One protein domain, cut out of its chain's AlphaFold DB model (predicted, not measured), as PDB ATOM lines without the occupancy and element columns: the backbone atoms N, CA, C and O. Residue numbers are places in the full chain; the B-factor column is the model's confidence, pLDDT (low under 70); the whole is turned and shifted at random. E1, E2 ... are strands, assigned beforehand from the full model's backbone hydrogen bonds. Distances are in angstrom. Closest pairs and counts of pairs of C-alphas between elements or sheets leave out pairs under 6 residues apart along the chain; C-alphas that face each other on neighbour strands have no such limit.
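AT A GLANCE: This is residues 372 to 494 of the 1059 residues of an uncharacterized protein of Bifidobacterium aquikefiri (UniProt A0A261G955). One strongly twisted sheet of six strands folds back on itself, E4 and E1 facing E7, E5 and E6, with E8 as the hinge. The small hairpin E2 and E3 forms a separate sheet, tied to the long E6 to E7 link by a short pairing, and residues 372 to 381 stick out as a tail. The 123 printed residues hold no named helix and eight strands, E1 to E8 along the chain, in a mixed sheet ordered E4, E1, E8, E7, E5, E6 and an antiparallel pair. The class is all strand, though only 56 residues are in named strands; the whole is compact, with radius of gyration of the C-alphas 15.2 A and spans of 43 by 41 by 33 A.

HOW THE PARTS SIT: In this folded sheet, one sheet bent into two facing leaves, E7, residues 468 to 477, is antiparallel to E5, residues 423 to 429 (N 427 and O 472, 2.9 A). E6, residues 438 to 443, forms a hairpin with E5 (N 428 and O 440, 2.8 A). E8, residues 487 to 491, forms a hairpin with E7 (N 490 and O 475, 2.9 A). E1, residues 380 to 394, bends by 103 degrees at residue 389; it is parallel to E8 (N 489 and O 385, 2.8 A). E4, residues 414 to 416, is antiparallel to E1 (N 393 and O 415, 2.8 A). Across the fold, the closest C-alphas of E4 and E7 are those of Ala 416 and Gly 475, 5.0 A. E2, residues 399 to 403, and E3, residues 406 to 410, form a hairpin (N 408 and O 401, 2.8 A).

IN THESE COORDINATES: E1 runs 29.4 A from C-alpha 380 at (-39.077, 56.118, 43.483), E7 28.8 A and E5 20.7 A. E8 ends at C-alpha 491, (-19.618, 41.836, 47.684).

THE WHOLE: The C-alphas farthest apart, of Gly 466 and Ser 482, are 45.3 A apart. The printed part has no cut; the E6 to E7 link is long, 24 residues. Only residue 374 has pLDDT under 70.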
ATOM      1  N   ALA A 372     -43.531  56.696  34.452       76.25
ATOM      2  CA  ALA A 372     -43.104  58.032  34.059       76.25
ATOM      3  C   ALA A 372     -43.056  58.960  35.298       76.25
ATOM      4  O   ALA A 372     -43.989  58.922  36.105       76.25
ATOM      5  N   PRO A 373     -42.028  59.815  35.465       70.69
ATOM      6  CA  PRO A 373     -41.898  60.702  36.633       70.69
ATOM      7  C   PRO A 373     -43.063  61.692  36.829       70.69
ATOM      8  O   PRO A 373     -43.259  62.216  37.922       70.69
ATOM      9  N   ASN A 374     -43.846  61.918  35.772       65.50
ATOM     10  CA  ASN A 374     -45.040  62.761  35.722       65.50
ATOM     11  C   ASN A 374     -46.362  61.957  35.660       65.50
ATOM     12  O   ASN A 374     -47.404  62.511  35.303       65.50
ATOM     13  N   SER A 375     -46.343  60.656  35.983       74.12
ATOM     14  CA  SER A 375     -47.564  59.848  36.097       74.12
ATOM     15  C   SER A 375     -48.411  60.267  37.314       74.12
ATOM     16  O   SER A 375     -47.977  61.033  38.174       74.12
ATOM     17  N   ALA A 376     -49.632  59.732  37.426       70.38
ATOM     18  CA  ALA A 376     -50.490  59.960  38.595       70.38
ATOM     19  C   ALA A 376     -49.955  59.321  39.898       70.38
ATOM     20  O   ALA A 376     -50.397  59.696  40.984       70.38
ATOM     21  N   GLN A 377     -49.034  58.359  39.792       72.38
ATOM     22  CA  GLN A 377     -48.320  57.707  40.894       72.38
ATOM     23  C   GLN A 377     -46.888  57.404  40.411       72.38
ATOM     24  O   GLN A 377     -46.652  56.334  39.847       72.38
ATOM     25  N   PRO A 378     -45.955  58.369  40.505       76.06
ATOM     26  CA  PRO A 378     -44.598  58.198  40.005       76.06
ATOM     27  C   PRO A 378     -43.742  57.443  41.024       76.06
ATOM     28  O   PRO A 378     -43.677  57.813  42.200       76.06
ATOM     29  N   ASP A 379     -43.061  56.400  40.562       88.88
ATOM     30  CA  ASP A 379     -42.274  55.544  41.445       88.88
ATOM     31  C   ASP A 379     -40.974  56.220  41.907       88.88
ATOM     32  O   ASP A 379     -40.500  57.201  41.324       88.88
ATOM     33  N   SER A 380     -40.369  55.666  42.959       92.75
ATOM     34  CA  SER A 380     -39.077  56.118  43.483       92.75
ATOM     35  C   SER A 380     -37.972  55.094  43.233       92.75
ATOM     36  O   SER A 380     -38.207  53.887  43.231       92.75
ATOM     37  N   LEU A 381     -36.752  55.593  43.054       95.88
ATOM     38  CA  LEU A 381     -35.517  54.825  43.095       95.88
ATOM     39  C   LEU A 381     -35.077  54.600  44.540       95.88
ATOM     40  O   LEU A 381     -35.183  55.495  45.375       95.88
ATOM     41  N   ARG A 382     -34.514  53.429  44.805       95.88
ATOM     42  CA  ARG A 382     -33.882  53.042  46.062       95.88
ATOM     43  C   ARG A 382     -32.450  52.611  45.789       95.88
ATOM     44  O   ARG A 382     -32.202  51.916  44.804       95.88
ATOM     45  N   LEU A 383     -31.534  53.044  46.648       97.88
ATOM     46  CA  LEU A 383     -30.100  52.817  46.489       97.88
ATOM     47  C   LEU A 383     -29.645  51.618  47.327       97.88
ATOM     48  O   LEU A 383     -30.153  51.401  48.428       97.88
ATOM     49  N   THR A 384     -28.698  50.851  46.795       97.94
ATOM     50  CA  THR A 384     -28.103  49.665  47.426       97.94
ATOM     51  C   THR A 384     -26.588  49.798  47.379       97.94
ATOM     52  O   THR A 384     -26.035  49.896  46.288       97.94
ATOM     53  N   PHE A 385     -25.927  49.798  48.534       96.50
ATOM     54  CA  PHE A 385     -24.479  50.002  48.668       96.50
ATOM     55  C   PHE A 385     -23.806  48.761  49.272       96.50
ATOM     56  O   PHE A 385     -24.414  48.080  50.101       96.50
ATOM     57  N   VAL A 386     -22.568  48.467  48.871       94.25
ATOM     58  CA  VAL A 386     -21.776  47.342  49.398       94.25
ATOM     59  C   VAL A 386     -21.131  47.696  50.739       94.25
ATOM     60  O   VAL A 386     -20.518  48.750  50.883       94.25
ATOM     61  N   ASP A 387     -21.231  46.786  51.706       88.94
ATOM     62  CA  ASP A 387     -20.339  46.737  52.863       88.94
ATOM     63  C   ASP A 387     -19.058  45.971  52.464       88.94
ATOM     64  O   ASP A 387     -19.117  44.774  52.173       88.94
ATOM     65  N   GLU A 388     -17.896  46.629  52.437       80.44
ATOM     66  CA  GLU A 388     -16.627  45.984  52.047       80.44
ATOM     67  C   GLU A 388     -16.272  44.776  52.937       80.44
ATOM     68  O   GLU A 388     -16.500  44.774  54.151       80.44
ATOM     69  N   GLY A 389     -15.702  43.725  52.337       73.25
ATOM     70  CA  GLY A 389     -15.328  42.489  53.028       73.25
ATOM     71  C   GLY A 389     -16.501  41.572  53.396       73.25
ATOM     72  O   GLY A 389     -16.259  40.475  53.904       73.25
ATOM     73  N   LYS A 390     -17.755  41.982  53.149       81.62
ATOM     74  CA  LYS A 390     -18.958  41.161  53.364       81.62
ATOM     75  C   LYS A 390     -19.230  40.250  52.180       81.62
ATOM     76  O   LYS A 390     -19.066  40.652  51.033       81.62
ATOM     77  N   ARG A 391     -19.676  39.018  52.433       81.50
ATOM     78  CA  ARG A 391     -19.765  37.940  51.434       81.50
ATOM     79  C   ARG A 391     -21.057  37.137  51.520       81.50
ATOM     80  O   ARG A 391     -21.601  36.878  52.594       81.50
ATOM     81  N   VAL A 392     -21.516  36.682  50.355       82.19
ATOM     82  CA  VAL A 392     -22.649  35.760  50.214       82.19
ATOM     83  C   VAL A 392     -22.182  34.372  49.775       82.19
ATOM     84  O   VAL A 392     -21.433  34.218  48.812       82.19
ATOM     85  N   SER A 393     -22.681  33.349  50.462       77.62
ATOM     86  CA  SER A 393     -22.517  31.940  50.105       77.62
ATOM     87  C   SER A 393     -23.843  31.407  49.573       77.62
ATOM     88  O   SER A 393     -24.784  31.191  50.340       77.62
ATOM     89  N   LEU A 394     -23.928  31.202  48.257       81.38
ATOM     90  CA  LEU A 394     -25.106  30.615  47.614       81.38
ATOM     91  C   LEU A 394     -25.240  29.132  48.004       81.38
ATOM     92  O   LEU A 394     -24.278  28.372  47.922       81.38
ATOM     93  N   SER A 395     -26.434  28.713  48.429       75.12
ATOM     94  CA  SER A 395     -26.726  27.334  48.860       75.12
ATOM     95  C   SER A 395     -27.084  26.399  47.699       75.12
ATOM     96  O   SER A 395     -27.135  25.180  47.870       75.12
ATOM     97  N   LYS A 396     -27.330  26.970  46.515       79.75
ATOM     98  CA  LYS A 396     -27.647  26.299  45.249       79.75
ATOM     99  C   LYS A 396     -26.931  27.026  44.102       79.75
ATOM    100  O   LYS A 396     -26.494  28.162  44.269       79.75
ATOM    101  N   LYS A 397     -26.834  26.393  42.927       82.69
ATOM    102  CA  LYS A 397     -26.372  27.044  41.685       82.69
ATOM    103  C   LYS A 397     -27.607  27.609  40.959       82.69
ATOM    104  O   LYS A 397     -28.344  26.809  40.380       82.69
ATOM    105  N   PRO A 398     -27.895  28.926  41.021       90.44
ATOM    106  CA  PRO A 398     -29.095  29.479  40.407       90.44
ATOM    107  C   PRO A 398     -29.032  29.388  38.882       90.44
ATOM    108  O   PRO A 398     -27.960  29.429  38.276       90.44
ATOM    109  N   TYR A 399     -30.201  29.295  38.258       92.38
ATOM    110  CA  TYR A 399     -30.348  29.164  36.810       92.38
ATOM    111  C   TYR A 399     -31.554  29.956  36.298       92.38
ATOM    112  O   TYR A 399     -32.385  30.435  37.069       92.38
ATOM    113  N   LEU A 400     -31.651  30.106  34.975       94.81
ATOM    114  CA  LEU A 400     -32.807  30.729  34.332       94.81
ATOM    115  C   LEU A 400     -33.817  29.659  33.916       94.81
ATOM    116  O   LEU A 400     -33.464  28.707  33.220       94.81
ATOM    117  N   ALA A 401     -35.073  29.836  34.317       93.31
ATOM    118  CA  ALA A 401     -36.191  28.980  33.932       93.31
ATOM    119  C   ALA A 401     -37.267  29.797  33.212       93.31
ATOM    120  O   ALA A 401     -37.542  30.936  33.593       93.31
ATOM    121  N   GLU A 402     -37.908  29.211  32.204       92.06
ATOM    122  CA  GLU A 402     -39.111  29.773  31.589       92.06
ATOM    123  C   GLU A 402     -40.360  29.138  32.205       92.06
ATOM    124  O   GLU A 402     -40.431  27.920  32.378       92.06
ATOM    125  N   SER A 403     -41.358  29.960  32.529       86.69
ATOM    126  CA  SER A 403     -42.688  29.488  32.904       86.69
ATOM    127  C   SER A 403     -43.746  30.456  32.386       86.69
ATOM    128  O   SER A 403     -43.766  31.635  32.750       86.69
ATOM    129  N   GLY A 404     -44.626  29.967  31.508       83.00
ATOM    130  CA  GLY A 404     -45.723  30.755  30.941       83.00
ATOM    131  C   GLY A 404     -45.271  31.908  30.036       83.00
ATOM    132  O   GLY A 404     -45.927  32.947  30.009       83.00
ATOM    133  N   GLY A 405     -44.147  31.757  29.329       83.81
ATOM    134  CA  GLY A 405     -43.533  32.796  28.497       83.81
ATOM    135  C   GLY A 405     -42.679  33.808  29.267       83.81
ATOM    136  O   GLY A 405     -42.122  34.717  28.652       83.81
ATOM    137  N   VAL A 406     -42.558  33.672  30.592       91.00
ATOM    138  CA  VAL A 406     -41.768  34.568  31.448       91.00
ATOM    139  C   VAL A 406     -40.523  33.843  31.947       91.00
ATOM    140  O   VAL A 406     -40.615  32.802  32.595       91.00
ATOM    141  N   TRP A 407     -39.355  34.419  31.670       94.81
ATOM    142  CA  TRP A 407     -38.069  33.937  32.171       94.81
ATOM    143  C   TRP A 407     -37.794  34.481  33.572       94.81
ATOM    144  O   TRP A 407     -37.983  35.672  33.821       94.81
ATOM    145  N   ARG A 408     -37.338  33.620  34.486       95.56
ATOM    146  CA  ARG A 408     -37.029  33.980  35.874       95.56
ATOM    147  C   ARG A 408     -35.723  33.368  36.361       95.56
ATOM    148  O   ARG A 408     -35.395  32.240  35.993       95.56
ATOM    149  N   VAL A 409     -35.027  34.088  37.240       95.75
ATOM    150  CA  VAL A 409     -33.968  33.496  38.070       95.75
ATOM    151  C   VAL A 409     -34.627  32.515  39.047       95.75
ATOM    152  O   VAL A 409     -35.638  32.836  39.668       95.75
ATOM    153  N   THR A 410     -34.084  31.305  39.145       94.19
ATOM    154  CA  THR A 410     -34.596  30.196  39.964       94.19
ATOM    155  C   THR A 410     -33.474  29.665  40.851       94.19
ATOM    156  O   THR A 410     -32.309  29.728  40.459       94.19
ATOM    157  N   ASP A 411     -33.820  29.169  42.044       91.88
ATOM    158  CA  ASP A 411     -32.873  28.646  43.041       91.88
ATOM    159  C   ASP A 411     -31.770  29.648  43.461       91.88
ATOM    160  O   ASP A 411     -30.667  29.265  43.851       91.88
ATOM    161  N   LEU A 412     -32.078  30.953  43.424       92.00
ATOM    162  CA  LEU A 412     -31.250  31.999  44.031       92.00
ATOM    163  C   LEU A 412     -31.482  32.007  45.549       92.00
ATOM    164  O   LEU A 412     -32.344  32.715  46.065       92.00
ATOM    165  N   GLU A 413     -30.721  31.176  46.252       87.19
ATOM    166  CA  GLU A 413     -30.775  30.985  47.703       87.19
ATOM    167  C   GLU A 413     -29.355  30.981  48.285       87.19
ATOM    168  O   GLU A 413     -28.395  30.624  47.599       87.19
ATOM    169  N   GLY A 414     -29.199  31.384  49.548       83.25
ATOM    170  CA  GLY A 414     -27.888  31.495  50.186       83.25
ATOM    171  C   GLY A 414     -27.929  32.117  51.578       83.25
ATOM    172  O   GLY A 414     -28.995  32.438  52.101       83.25
ATOM    173  N   VAL A 415     -26.745  32.284  52.166       77.56
ATOM    174  CA  VAL A 415     -26.515  32.942  53.460       77.56
ATOM    175  C   VAL A 415     -25.524  34.086  53.261       77.56
ATOM    176  O   VAL A 415     -24.548  33.938  52.530       77.56
ATOM    177  N   ALA A 416     -25.772  35.213  53.923       82.06
ATOM    178  CA  ALA A 416     -24.934  36.405  53.895       82.06
ATOM    179  C   ALA A 416     -24.447  36.744  55.307       82.06
ATOM    180  O   ALA A 416     -25.180  36.539  56.274       82.06
ATOM    181  N   ASP A 417     -23.243  37.294  55.430       81.62
ATOM    182  CA  ASP A 417     -22.607  37.672  56.702       81.62
ATOM    183  C   ASP A 417     -22.966  39.099  57.184       81.62
ATOM    184  O   ASP A 417     -22.235  39.727  57.964       81.62
ATOM    185  N   LEU A 418     -24.120  39.601  56.738       81.94
ATOM    186  CA  LEU A 418     -24.769  40.808  57.251       81.94
ATOM    187  C   LEU A 418     -25.425  40.524  58.616       81.94
ATOM    188  O   LEU A 418     -25.741  39.383  58.946       81.94
ATOM    189  N   GLU A 419     -25.667  41.562  59.418       78.44
ATOM    190  CA  GLU A 419     -26.197  41.404  60.787       78.44
ATOM    191  C   GLU A 419     -27.654  40.907  60.822       78.44
ATOM    192  O   GLU A 419     -28.059  40.223  61.761       78.44
ATOM    193  N   ALA A 420     -28.440  41.250  59.797       84.12
ATOM    194  CA  ALA A 420     -29.819  40.806  59.610       84.12
ATOM    195  C   ALA A 420     -30.204  40.853  58.112       84.12
ATOM    196  O   ALA A 420     -30.887  41.790  57.690       84.12
ATOM    197  N   PRO A 421     -29.744  39.897  57.279       89.75
ATOM    198  CA  PRO A 421     -30.097  39.861  55.862       89.75
ATOM    199  C   PRO A 421     -31.598  39.590  55.672       89.75
ATOM    200  O   PRO A 421     -32.170  38.715  56.324       89.75
ATOM    201  N   SER A 422     -32.232  40.330  54.761       90.75
ATOM    202  CA  SER A 422     -33.648  40.185  54.396       90.75
ATOM    203  C   SER A 422     -33.861  39.267  53.188       90.75
ATOM    204  O   SER A 422     -34.932  38.677  53.054       90.75
ATOM    205  N   GLY A 423     -32.848  39.115  52.331       93.81
ATOM    206  CA  GLY A 423     -32.898  38.273  51.139       93.81
ATOM    207  C   GLY A 423     -31.615  38.348  50.313       93.81
ATOM    208  O   GLY A 423     -30.548  38.685  50.828       93.81
ATOM    209  N   LEU A 424     -31.727  38.031  49.022       95.81
ATOM    210  CA  LEU A 424     -30.660  38.197  48.032       95.81
ATOM    211  C   LEU A 424     -31.119  39.169  46.940       95.81
ATOM    212  O   LEU A 424     -32.257  39.063  46.476       95.81
ATOM    213  N   GLY A 425     -30.239  40.069  46.510       96.94
ATOM    214  CA  GLY A 425     -30.455  40.939  45.350       96.94
ATOM    215  C   GLY A 425     -29.690  40.448  44.118       96.94
ATOM    216  O   GLY A 425     -28.748  39.660  44.238       96.94
ATOM    217  N   TRP A 426     -30.102  40.890  42.926       97.25
ATOM    218  CA  TRP A 426     -29.424  40.579  41.663       97.25
ATOM    219  C   TRP A 426     -29.536  41.709  40.621       97.25
ATOM    220  O   TRP A 426     -30.517  42.458  40.610       97.25
ATOM    221  N   LYS A 427     -28.554  41.817  39.711       96.88
ATOM    222  CA  LYS A 427     -28.601  42.682  38.509       96.88
ATOM    223  C   LYS A 427     -27.966  42.013  37.284       96.88
ATOM    224  O   LYS A 427     -27.105  41.148  37.426       96.88
ATOM    225  N   ILE A 428     -28.389  42.433  36.092       95.62
ATOM    226  CA  ILE A 428     -27.816  42.066  34.791       95.62
ATOM    227  C   ILE A 428     -27.327  43.332  34.086       95.62
ATOM    228  O   ILE A 428     -28.063  44.315  33.992       95.62
ATOM    229  N   VAL A 429     -26.106  43.282  33.561       93.06
ATOM    230  CA  VAL A 429     -25.411  44.361  32.847       93.06
ATOM    231  C   VAL A 429     -24.969  43.845  31.475       93.06
ATOM    232  O   VAL A 429     -24.622  42.675  31.327       93.06
ATOM    233  N   ASP A 430     -24.985  44.705  30.461       91.62
ATOM    234  CA  ASP A 430     -24.349  44.431  29.172       91.62
ATOM    235  C   ASP A 430     -22.916  45.008  29.209       91.62
ATOM    236  O   ASP A 430     -22.768  46.227  29.284       91.62
ATOM    237  N   PRO A 431     -21.849  44.184  29.226       86.38
ATOM    238  CA  PRO A 431     -20.479  44.687  29.363       86.38
ATOM    239  C   PRO A 431     -20.003  45.490  28.142       86.38
ATOM    240  O   PRO A 431     -19.018  46.226  28.254       86.38
ATOM    241  N   GLU A 432     -20.697  45.363  27.002       85.94
ATOM    242  CA  GLU A 432     -20.466  46.121  25.767       85.94
ATOM    243  C   GLU A 432     -21.291  47.431  25.702       85.94
ATOM    244  O   GLU A 432     -21.255  48.111  24.674       85.94
ATOM    245  N   ASP A 433     -22.050  47.787  26.751       85.00
ATOM    246  CA  ASP A 433     -22.893  48.991  26.802       85.00
ATOM    247  C   ASP A 433     -22.352  50.053  27.780       85.00
ATOM    248  O   ASP A 433     -22.611  50.041  28.984       85.00
ATOM    249  N   ASP A 434     -21.624  51.029  27.232       79.75
ATOM    250  CA  ASP A 434     -21.074  52.171  27.974       79.75
ATOM    251  C   ASP A 434     -22.120  53.251  28.341       79.75
ATOM    252  O   ASP A 434     -21.756  54.314  28.841       79.75
ATOM    253  N   SER A 435     -23.423  53.026  28.111       82.56
ATOM    254  CA  SER A 435     -24.480  53.985  28.490       82.56
ATOM    255  C   SER A 435     -24.813  54.012  29.988       82.56
ATOM    256  O   SER A 435     -25.594  54.859  30.423       82.56
ATOM    257  N   GLY A 436     -24.256  53.087  30.778       80.38
ATOM    258  CA  GLY A 436     -24.517  52.972  32.214       80.38
ATOM    259  C   GLY A 436     -25.870  52.340  32.570       80.38
ATOM    260  O   GLY A 436     -26.274  52.368  33.730       80.38
ATOM    261  N   VAL A 437     -26.588  51.768  31.599       88.38
ATOM    262  CA  VAL A 437     -27.904  51.146  31.817       88.38
ATOM    263  C   VAL A 437     -27.772  49.734  32.402       88.38
ATOM    264  O   VAL A 437     -27.108  48.861  31.846       88.38
ATOM    265  N   VAL A 438     -28.492  49.470  33.494       93.81
ATOM    266  CA  VAL A 438     -28.724  48.108  34.002       93.81
ATOM    267  C   VAL A 438     -29.875  47.477  33.213       93.81
ATOM    268  O   VAL A 438     -30.956  48.052  33.092       93.81
ATOM    269  N   VAL A 439     -29.662  46.273  32.675       94.25
ATOM    270  CA  VAL A 439     -30.610  45.588  31.775       94.25
ATOM    271  C   VAL A 439     -31.832  45.067  32.535       94.25
ATOM    272  O   VAL A 439     -32.958  45.123  32.039       94.25
ATOM    273  N   ALA A 440     -31.609  44.535  33.738       95.75
ATOM    274  CA  ALA A 440     -32.641  44.128  34.687       95.75
ATOM    275  C   ALA A 440     -32.040  43.952  36.086       95.75
ATOM    276  O   ALA A 440     -30.847  43.700  36.222       95.75
ATOM    277  N   SER A 441     -32.871  44.029  37.121       97.62
ATOM    278  CA  SER A 441     -32.478  43.769  38.508       97.62
ATOM    279  C   SER A 441     -33.678  43.328  39.344       97.62
ATOM    280  O   SER A 441     -34.819  43.374  38.867       97.62
ATOM    281  N   GLY A 442     -33.430  42.903  40.581       97.12
ATOM    282  CA  GLY A 442     -34.476  42.575  41.544       97.12
ATOM    283  C   GLY A 442     -33.947  41.910  42.814       97.12
ATOM    284  O   GLY A 442     -32.758  42.003  43.121       97.12
ATOM    285  N   ARG A 443     -34.832  41.227  43.547       96.06
ATOM    286  CA  ARG A 443     -34.528  40.520  44.805       96.06
ATOM    287  C   ARG A 443     -35.446  39.325  45.043       96.06
ATOM    288  O   ARG A 443     -36.520  39.230  44.454       96.06
ATOM    289  N   THR A 444     -35.026  38.431  45.932       95.56
ATOM    290  CA  THR A 444     -35.720  37.169  46.238       95.56
ATOM    291  C   THR A 444     -36.821  37.289  47.293       95.56
ATOM    292  O   THR A 444     -37.694  36.426  47.353       95.56
ATOM    293  N   ASN A 445     -36.787  38.326  48.134       93.56
ATOM    294  CA  ASN A 445     -37.692  38.488  49.269       93.56
ATOM    295  C   ASN A 445     -38.862  39.446  48.997       93.56
ATOM    296  O   ASN A 445     -38.800  40.325  48.138       93.56
ATOM    297  N   TYR A 446     -39.917  39.291  49.799       94.06
ATOM    298  CA  TYR A 446     -40.952  40.306  49.983       94.06
ATOM    299  C   TYR A 446     -40.421  41.440  50.870       94.06
ATOM    300  O   TYR A 446     -39.707  41.192  51.848       94.06
ATOM    301  N   ASP A 447     -40.796  42.676  50.557       91.94
ATOM    302  CA  ASP A 447     -40.445  43.870  51.324       91.94
ATOM    303  C   ASP A 447     -41.647  44.358  52.136       91.94
ATOM    304  O   ASP A 447     -42.654  44.820  51.596       91.94
ATOM    305  N   ALA A 448     -41.530  44.277  53.461       88.12
ATOM    306  CA  ALA A 448     -42.584  44.685  54.382       88.12
ATOM    307  C   ALA A 448     -42.762  46.211  54.509       88.12
ATOM    308  O   ALA A 448     -43.834  46.646  54.926       88.12
ATOM    309  N   ALA A 449     -41.754  47.017  54.151       87.12
ATOM    310  CA  ALA A 449     -41.826  48.479  54.165       87.12
ATOM    311  C   ALA A 449     -42.402  49.038  52.851       87.12
ATOM    312  O   ALA A 449     -43.129  50.031  52.872       87.12
ATOM    313  N   ALA A 450     -42.121  48.388  51.718       85.69
ATOM    314  CA  ALA A 450     -42.687  48.747  50.415       85.69
ATOM    315  C   ALA A 450     -43.997  48.007  50.070       85.69
ATOM    316  O   ALA A 450     -44.705  48.406  49.147       85.69
ATOM    317  N   GLY A 451     -44.329  46.929  50.788       89.88
ATOM    318  CA  GLY A 451     -45.566  46.160  50.615       89.88
ATOM    319  C   GLY A 451     -45.619  45.298  49.349       89.88
ATOM    320  O   GLY A 451     -46.706  45.081  48.813       89.88
ATOM    321  N   SER A 452     -44.466  44.873  48.821       92.06
ATOM    322  CA  SER A 452     -44.335  44.282  47.479       92.06
ATOM    323  C   SER A 452     -43.351  43.108  47.417       92.06
ATOM    324  O   SER A 452     -42.364  43.057  48.152       92.06
ATOM    325  N   ASP A 453     -43.634  42.157  46.521       94.31
ATOM    326  CA  ASP A 453     -42.728  41.060  46.170       94.31
ATOM    327  C   ASP A 453     -41.527  41.570  45.353       94.31
ATOM    328  O   ASP A 453     -41.655  42.483  44.536       94.31
ATOM    329  N   GLY A 454     -40.365  40.940  45.529       94.12
ATOM    330  CA  GLY A 454     -39.172  41.204  44.730       94.12
ATOM    331  C   GLY A 454     -39.283  40.761  43.267       94.12
ATOM    332  O   GLY A 454     -39.886  39.731  42.942       94.12
ATOM    333  N   ASN A 455     -38.656  41.514  42.358       95.94
ATOM    334  CA  ASN A 455     -38.563  41.105  40.965       95.94
ATOM    335  C   ASN A 455     -37.569  39.945  40.800       95.94
ATOM    336  O   ASN A 455     -36.436  39.985  41.271       95.94
ATOM    337  N   MET A 456     -37.979  38.937  40.035       95.94
ATOM    338  CA  MET A 456     -37.138  37.806  39.625       95.94
ATOM    339  C   MET A 456     -37.188  37.574  38.107       95.94
ATOM    340  O   MET A 456     -36.700  36.552  37.630       95.94
ATOM    341  N   VAL A 457     -37.818  38.476  37.342       95.38
ATOM    342  CA  VAL A 457     -38.031  38.356  35.891       95.38
ATOM    343  C   VAL A 457     -36.823  38.866  35.113       95.38
ATOM    344  O   VAL A 457     -36.405  40.010  35.281       95.38
ATOM    345  N   VAL A 458     -36.322  38.034  34.199       94.12
ATOM    346  CA  VAL A 458     -35.225  38.352  33.275       94.12
ATOM    347  C   VAL A 458     -35.799  38.624  31.879       94.12
ATOM    348  O   VAL A 458     -36.556  37.794  31.367       94.12
ATOM    349  N   PRO A 459     -35.446  39.735  31.205       92.12
ATOM    350  CA  PRO A 459     -36.021  40.123  29.917       92.12
ATOM    351  C   PRO A 459     -35.394  39.348  28.742       92.12
ATOM    352  O   PRO A 459     -34.974  39.923  27.745       92.12
ATOM    353  N   CYS A 460     -35.352  38.014  28.820       90.19
ATOM    354  CA  CYS A 460     -34.702  37.144  27.829       90.19
ATOM    355  C   CYS A 460     -35.128  37.437  26.373       90.19
ATOM    356  O   CYS A 460     -34.329  37.320  25.445       90.19
ATOM    357  N   ALA A 461     -36.369  37.884  26.154       86.25
ATOM    358  CA  ALA A 461     -36.859  38.294  24.841       86.25
ATOM    359  C   ALA A 461     -36.029  39.425  24.193       86.25
ATOM    360  O   ALA A 461     -35.801  39.361  22.984       86.25
ATOM    361  N   THR A 462     -35.529  40.399  24.966       87.19
ATOM    362  CA  THR A 462     -34.798  41.577  24.455       87.19
ATOM    363  C   THR A 462     -33.289  41.373  24.329       87.19
ATOM    364  O   THR A 462     -32.676  42.049  23.508       87.19
ATOM    365  N   LEU A 463     -32.693  40.433  25.077       92.19
ATOM    366  CA  LEU A 463     -31.247  40.167  25.025       92.19
ATOM    367  C   LEU A 463     -30.780  39.788  23.604       92.19
ATOM    368  O   LEU A 463     -31.515  39.143  22.843       92.19
ATOM    369  N   VAL A 464     -29.544  40.141  23.254       92.88
ATOM    370  CA  VAL A 464     -28.926  39.795  21.966       92.88
ATOM    371  C   VAL A 464     -28.493  38.323  21.971       92.88
ATOM    372  O   VAL A 464     -27.900  37.833  22.928       92.88
ATOM    373  N   SER A 465     -28.801  37.588  20.897       91.38
ATOM    374  CA  SER A 465     -28.395  36.181  20.763       91.38
ATOM    375  C   SER A 465     -26.886  36.074  20.546       91.38
ATOM    376  O   SER A 465     -26.360  36.670  19.610       91.38
ATOM    377  N   GLY A 466     -26.211  35.251  21.348       85.75
ATOM    378  CA  GLY A 466     -24.760  35.045  21.283       85.75
ATOM    379  C   GLY A 466     -23.913  36.140  21.941       85.75
ATOM    380  O   GLY A 466     -22.694  36.018  21.904       85.75
ATOM    381  N   ARG A 467     -24.527  37.168  22.546       91.44
ATOM    382  CA  ARG A 467     -23.839  38.104  23.447       91.44
ATOM    383  C   ARG A 467     -23.815  37.532  24.867       91.44
ATOM    384  O   ARG A 467     -24.760  36.856  25.288       91.44
ATOM    385  N   GLU A 468     -22.735  37.820  25.582       93.12
ATOM    386  CA  GLU A 468     -22.567  37.529  27.003       93.12
ATOM    387  C   GLU A 468     -22.927  38.769  27.831       93.12
ATOM    388  O   GLU A 468     -22.504  39.877  27.513       93.12
ATOM    389  N   TYR A 469     -23.737  38.579  28.871       93.94
ATOM    390  CA  TYR A 469     -24.180  39.618  29.797       93.94
ATOM    391  C   TYR A 469     -23.662  39.295  31.194       93.94
ATOM    392  O   TYR A 469     -23.785  38.154  31.642       93.94
ATOM    393  N   ASP A 470     -23.150  40.288  31.911       92.38
ATOM    394  CA  ASP A 470     -22.756  40.110  33.304       92.38
ATOM    395  C   ASP A 470     -23.988  39.964  34.197       92.38
ATOM    396  O   ASP A 470     -24.940  40.739  34.109       92.38
ATOM    397  N   PHE A 471     -23.958  38.980  35.088       94.00
ATOM    398  CA  PHE A 471     -24.938  38.769  36.145       94.00
ATOM    399  C   PHE A 471     -24.241  38.898  37.495       94.00
ATOM    400  O   PHE A 471     -23.207  38.274  37.725       94.00
ATOM    401  N   TYR A 472     -24.829  39.665  38.403       93.69
ATOM    402  CA  TYR A 472     -24.335  39.869  39.761       93.69
ATOM    403  C   TYR A 472     -25.417  39.451  40.753       93.69
ATOM    404  O   TYR A 472     -26.581  39.806  40.557       93.69
ATOM    405  N   ALA A 473     -25.044  38.757  41.831       94.19
ATOM    406  CA  ALA A 473     -25.934  38.456  42.952       94.19
ATOM    407  C   ALA A 473     -25.243  38.672  44.305       94.19
ATOM    408  O   ALA A 473     -24.089  38.286  44.485       94.19
ATOM    409  N   TRP A 474     -25.956  39.264  45.262       95.12
ATOM    410  CA  TRP A 474     -25.436  39.648  46.580       95.12
ATOM    411  C   TRP A 474     -26.408  39.270  47.700       95.12
ATOM    412  O   TRP A 474     -27.617  39.157  47.492       95.12
ATOM    413  N   GLY A 475     -25.881  39.118  48.913       95.31
ATOM    414  CA  GLY A 475     -26.685  39.117  50.131       95.31
ATOM    415  C   GLY A 475     -27.178  40.522  50.435       95.31
ATOM    416  O   GLY A 475     -26.381  41.451  50.365       95.31
ATOM    417  N   GLN A 476     -28.461  40.697  50.756       95.50
ATOM    418  CA  GLN A 476     -29.065  42.018  50.949       95.50
ATOM    419  C   GLN A 476     -29.698  42.173  52.335       95.50
ATOM    420  O   GLN A 476     -30.339  41.256  52.853       95.50
ATOM    421  N   GLN A 477     -29.555  43.367  52.907       95.25
ATOM    422  CA  GLN A 477     -30.351  43.865  54.025       95.25
ATOM    423  C   GLN A 477     -31.135  45.093  53.546       95.25
ATOM    424  O   GLN A 477     -30.552  46.117  53.181       95.25
ATOM    425  N   ASP A 478     -32.462  44.981  53.531       94.06
ATOM    426  CA  ASP A 478     -33.351  46.080  53.160       94.06
ATOM    427  C   ASP A 478     -33.479  47.117  54.285       94.06
ATOM    428  O   ASP A 478     -33.647  46.772  55.457       94.06
ATOM    429  N   GLY A 479     -33.452  48.399  53.915       93.50
ATOM    430  CA  GLY A 479     -33.821  49.509  54.799       93.50
ATOM    431  C   GLY A 479     -35.339  49.633  55.045       93.50
ATOM    432  O   GLY A 479     -36.137  48.797  54.612       93.50
ATOM    433  N   SER A 480     -35.775  50.726  55.672       92.62
ATOM    434  CA  SER A 480     -37.200  51.067  55.832       92.62
ATOM    435  C   SER A 480     -37.435  52.568  56.025       92.62
ATOM    436  O   SER A 480     -36.502  53.331  56.263       92.62
ATOM    437  N   ASP A 481     -38.701  52.986  56.021       89.12
ATOM    438  CA  ASP A 481     -39.139  54.325  56.438       89.12
ATOM    439  C   ASP A 481     -38.618  54.749  57.827       89.12
ATOM    440  O   ASP A 481     -38.316  55.911  58.074       89.12
ATOM    441  N   SER A 482     -38.498  53.793  58.737       88.31
ATOM    442  CA  SER A 482     -38.257  53.980  60.166       88.31
ATOM    443  C   SER A 482     -36.780  53.843  60.540       88.31
ATOM    444  O   SER A 482     -36.309  54.514  61.463       88.31
ATOM    445  N   VAL A 483     -36.030  53.019  59.803       88.81
ATOM    446  CA  VAL A 483     -34.577  52.851  59.956       88.81
ATOM    447  C   VAL A 483     -33.819  53.869  59.099       88.81
ATOM    448  O   VAL A 483     -32.928  54.550  59.610       88.81
ATOM    449  N   GLY A 484     -34.204  53.991  57.830       93.50
ATOM    450  CA  GLY A 484     -33.447  54.600  56.738       93.50
ATOM    451  C   GLY A 484     -33.652  53.773  55.462       93.50
ATOM    452  O   GLY A 484     -33.561  52.549  55.528       93.50
ATOM    453  N   TRP A 485     -33.997  54.391  54.328       94.94
ATOM    454  CA  TRP A 485     -34.434  53.665  53.123       94.94
ATOM    455  C   TRP A 485     -33.325  52.901  52.391       94.94
ATOM    456  O   TRP A 485     -33.638  51.940  51.681       94.94
ATOM    457  N   SER A 486     -32.064  53.309  52.529       96.44
ATOM    458  CA  SER A 486     -30.948  52.721  51.774       96.44
ATOM    459  C   SER A 486     -30.706  51.252  52.133       96.44
ATOM    460  O   SER A 486     -30.770  50.865  53.299       96.44
ATOM    461  N   ASN A 487     -30.420  50.434  51.121       96.81
ATOM    462  CA  ASN A 487     -30.138  49.009  51.271       96.81
ATOM    463  C   ASN A 487     -28.631  48.749  51.411       96.81
ATOM    464  O   ASN A 487     -27.813  49.458  50.820       96.81
ATOM    465  N   ARG A 488     -28.283  47.683  52.139       96.12
ATOM    466  CA  ARG A 488     -26.909  47.181  52.293       96.12
ATOM    467  C   ARG A 488     -26.730  45.874  51.529       96.12
ATOM    468  O   ARG A 488     -27.664  45.068  51.475       96.12
ATOM    469  N   ALA A 489     -25.545  45.660  50.974       96.06
ATOM    470  CA  ALA A 489     -25.192  44.490  50.183       96.06
ATOM    471  C   ALA A 489     -23.845  43.887  50.600       96.06
ATOM    472  O   ALA A 489     -22.952  44.589  51.064       96.06
ATOM    473  N   THR A 490     -23.680  42.585  50.373       92.25
ATOM    474  CA  THR A 490     -22.355  41.950  50.318       92.25
ATOM    475  C   THR A 490     -21.630  42.315  49.021       92.25
ATOM    476  O   THR A 490     -22.262  42.732  48.047       92.25
ATOM    477  N   GLU A 491     -20.330  42.027  48.951       89.00
ATOM    478  CA  GLU A 491     -19.618  41.836  47.684       89.00
ATOM    479  C   GLU A 491     -20.437  40.880  46.778       89.00
ATOM    480  O   GLU A 491     -20.928  39.846  47.264       89.00
ATOM    481  N   PRO A 492     -20.656  41.215  45.492       89.94
ATOM    482  CA  PRO A 492     -21.494  40.417  44.604       89.94
ATOM    483  C   PRO A 492     -20.728  39.256  43.950       89.94
ATOM    484  O   PRO A 492     -19.644  39.435  43.396       89.94
ATOM    485  N   VAL A 493     -21.344  38.074  43.906       87.31
ATOM    486  CA  VAL A 493     -20.876  36.947  43.084       87.31
ATOM    487  C   VAL A 493     -21.241  37.213  41.623       87.31
ATOM    488  O   VAL A 493     -22.403  37.490  41.312       87.31
ATOM    489  N   ARG A 494     -20.254  37.110  40.724       87.25
ATOM    490  CA  ARG A 494     -20.406  37.332  39.279       87.25
ATOM    491  C   ARG A 494     -20.669  36.022  38.525       87.25
ATOM    492  O   ARG A 494     -20.129  34.966  38.851       87.25
TER     493      ARG A 494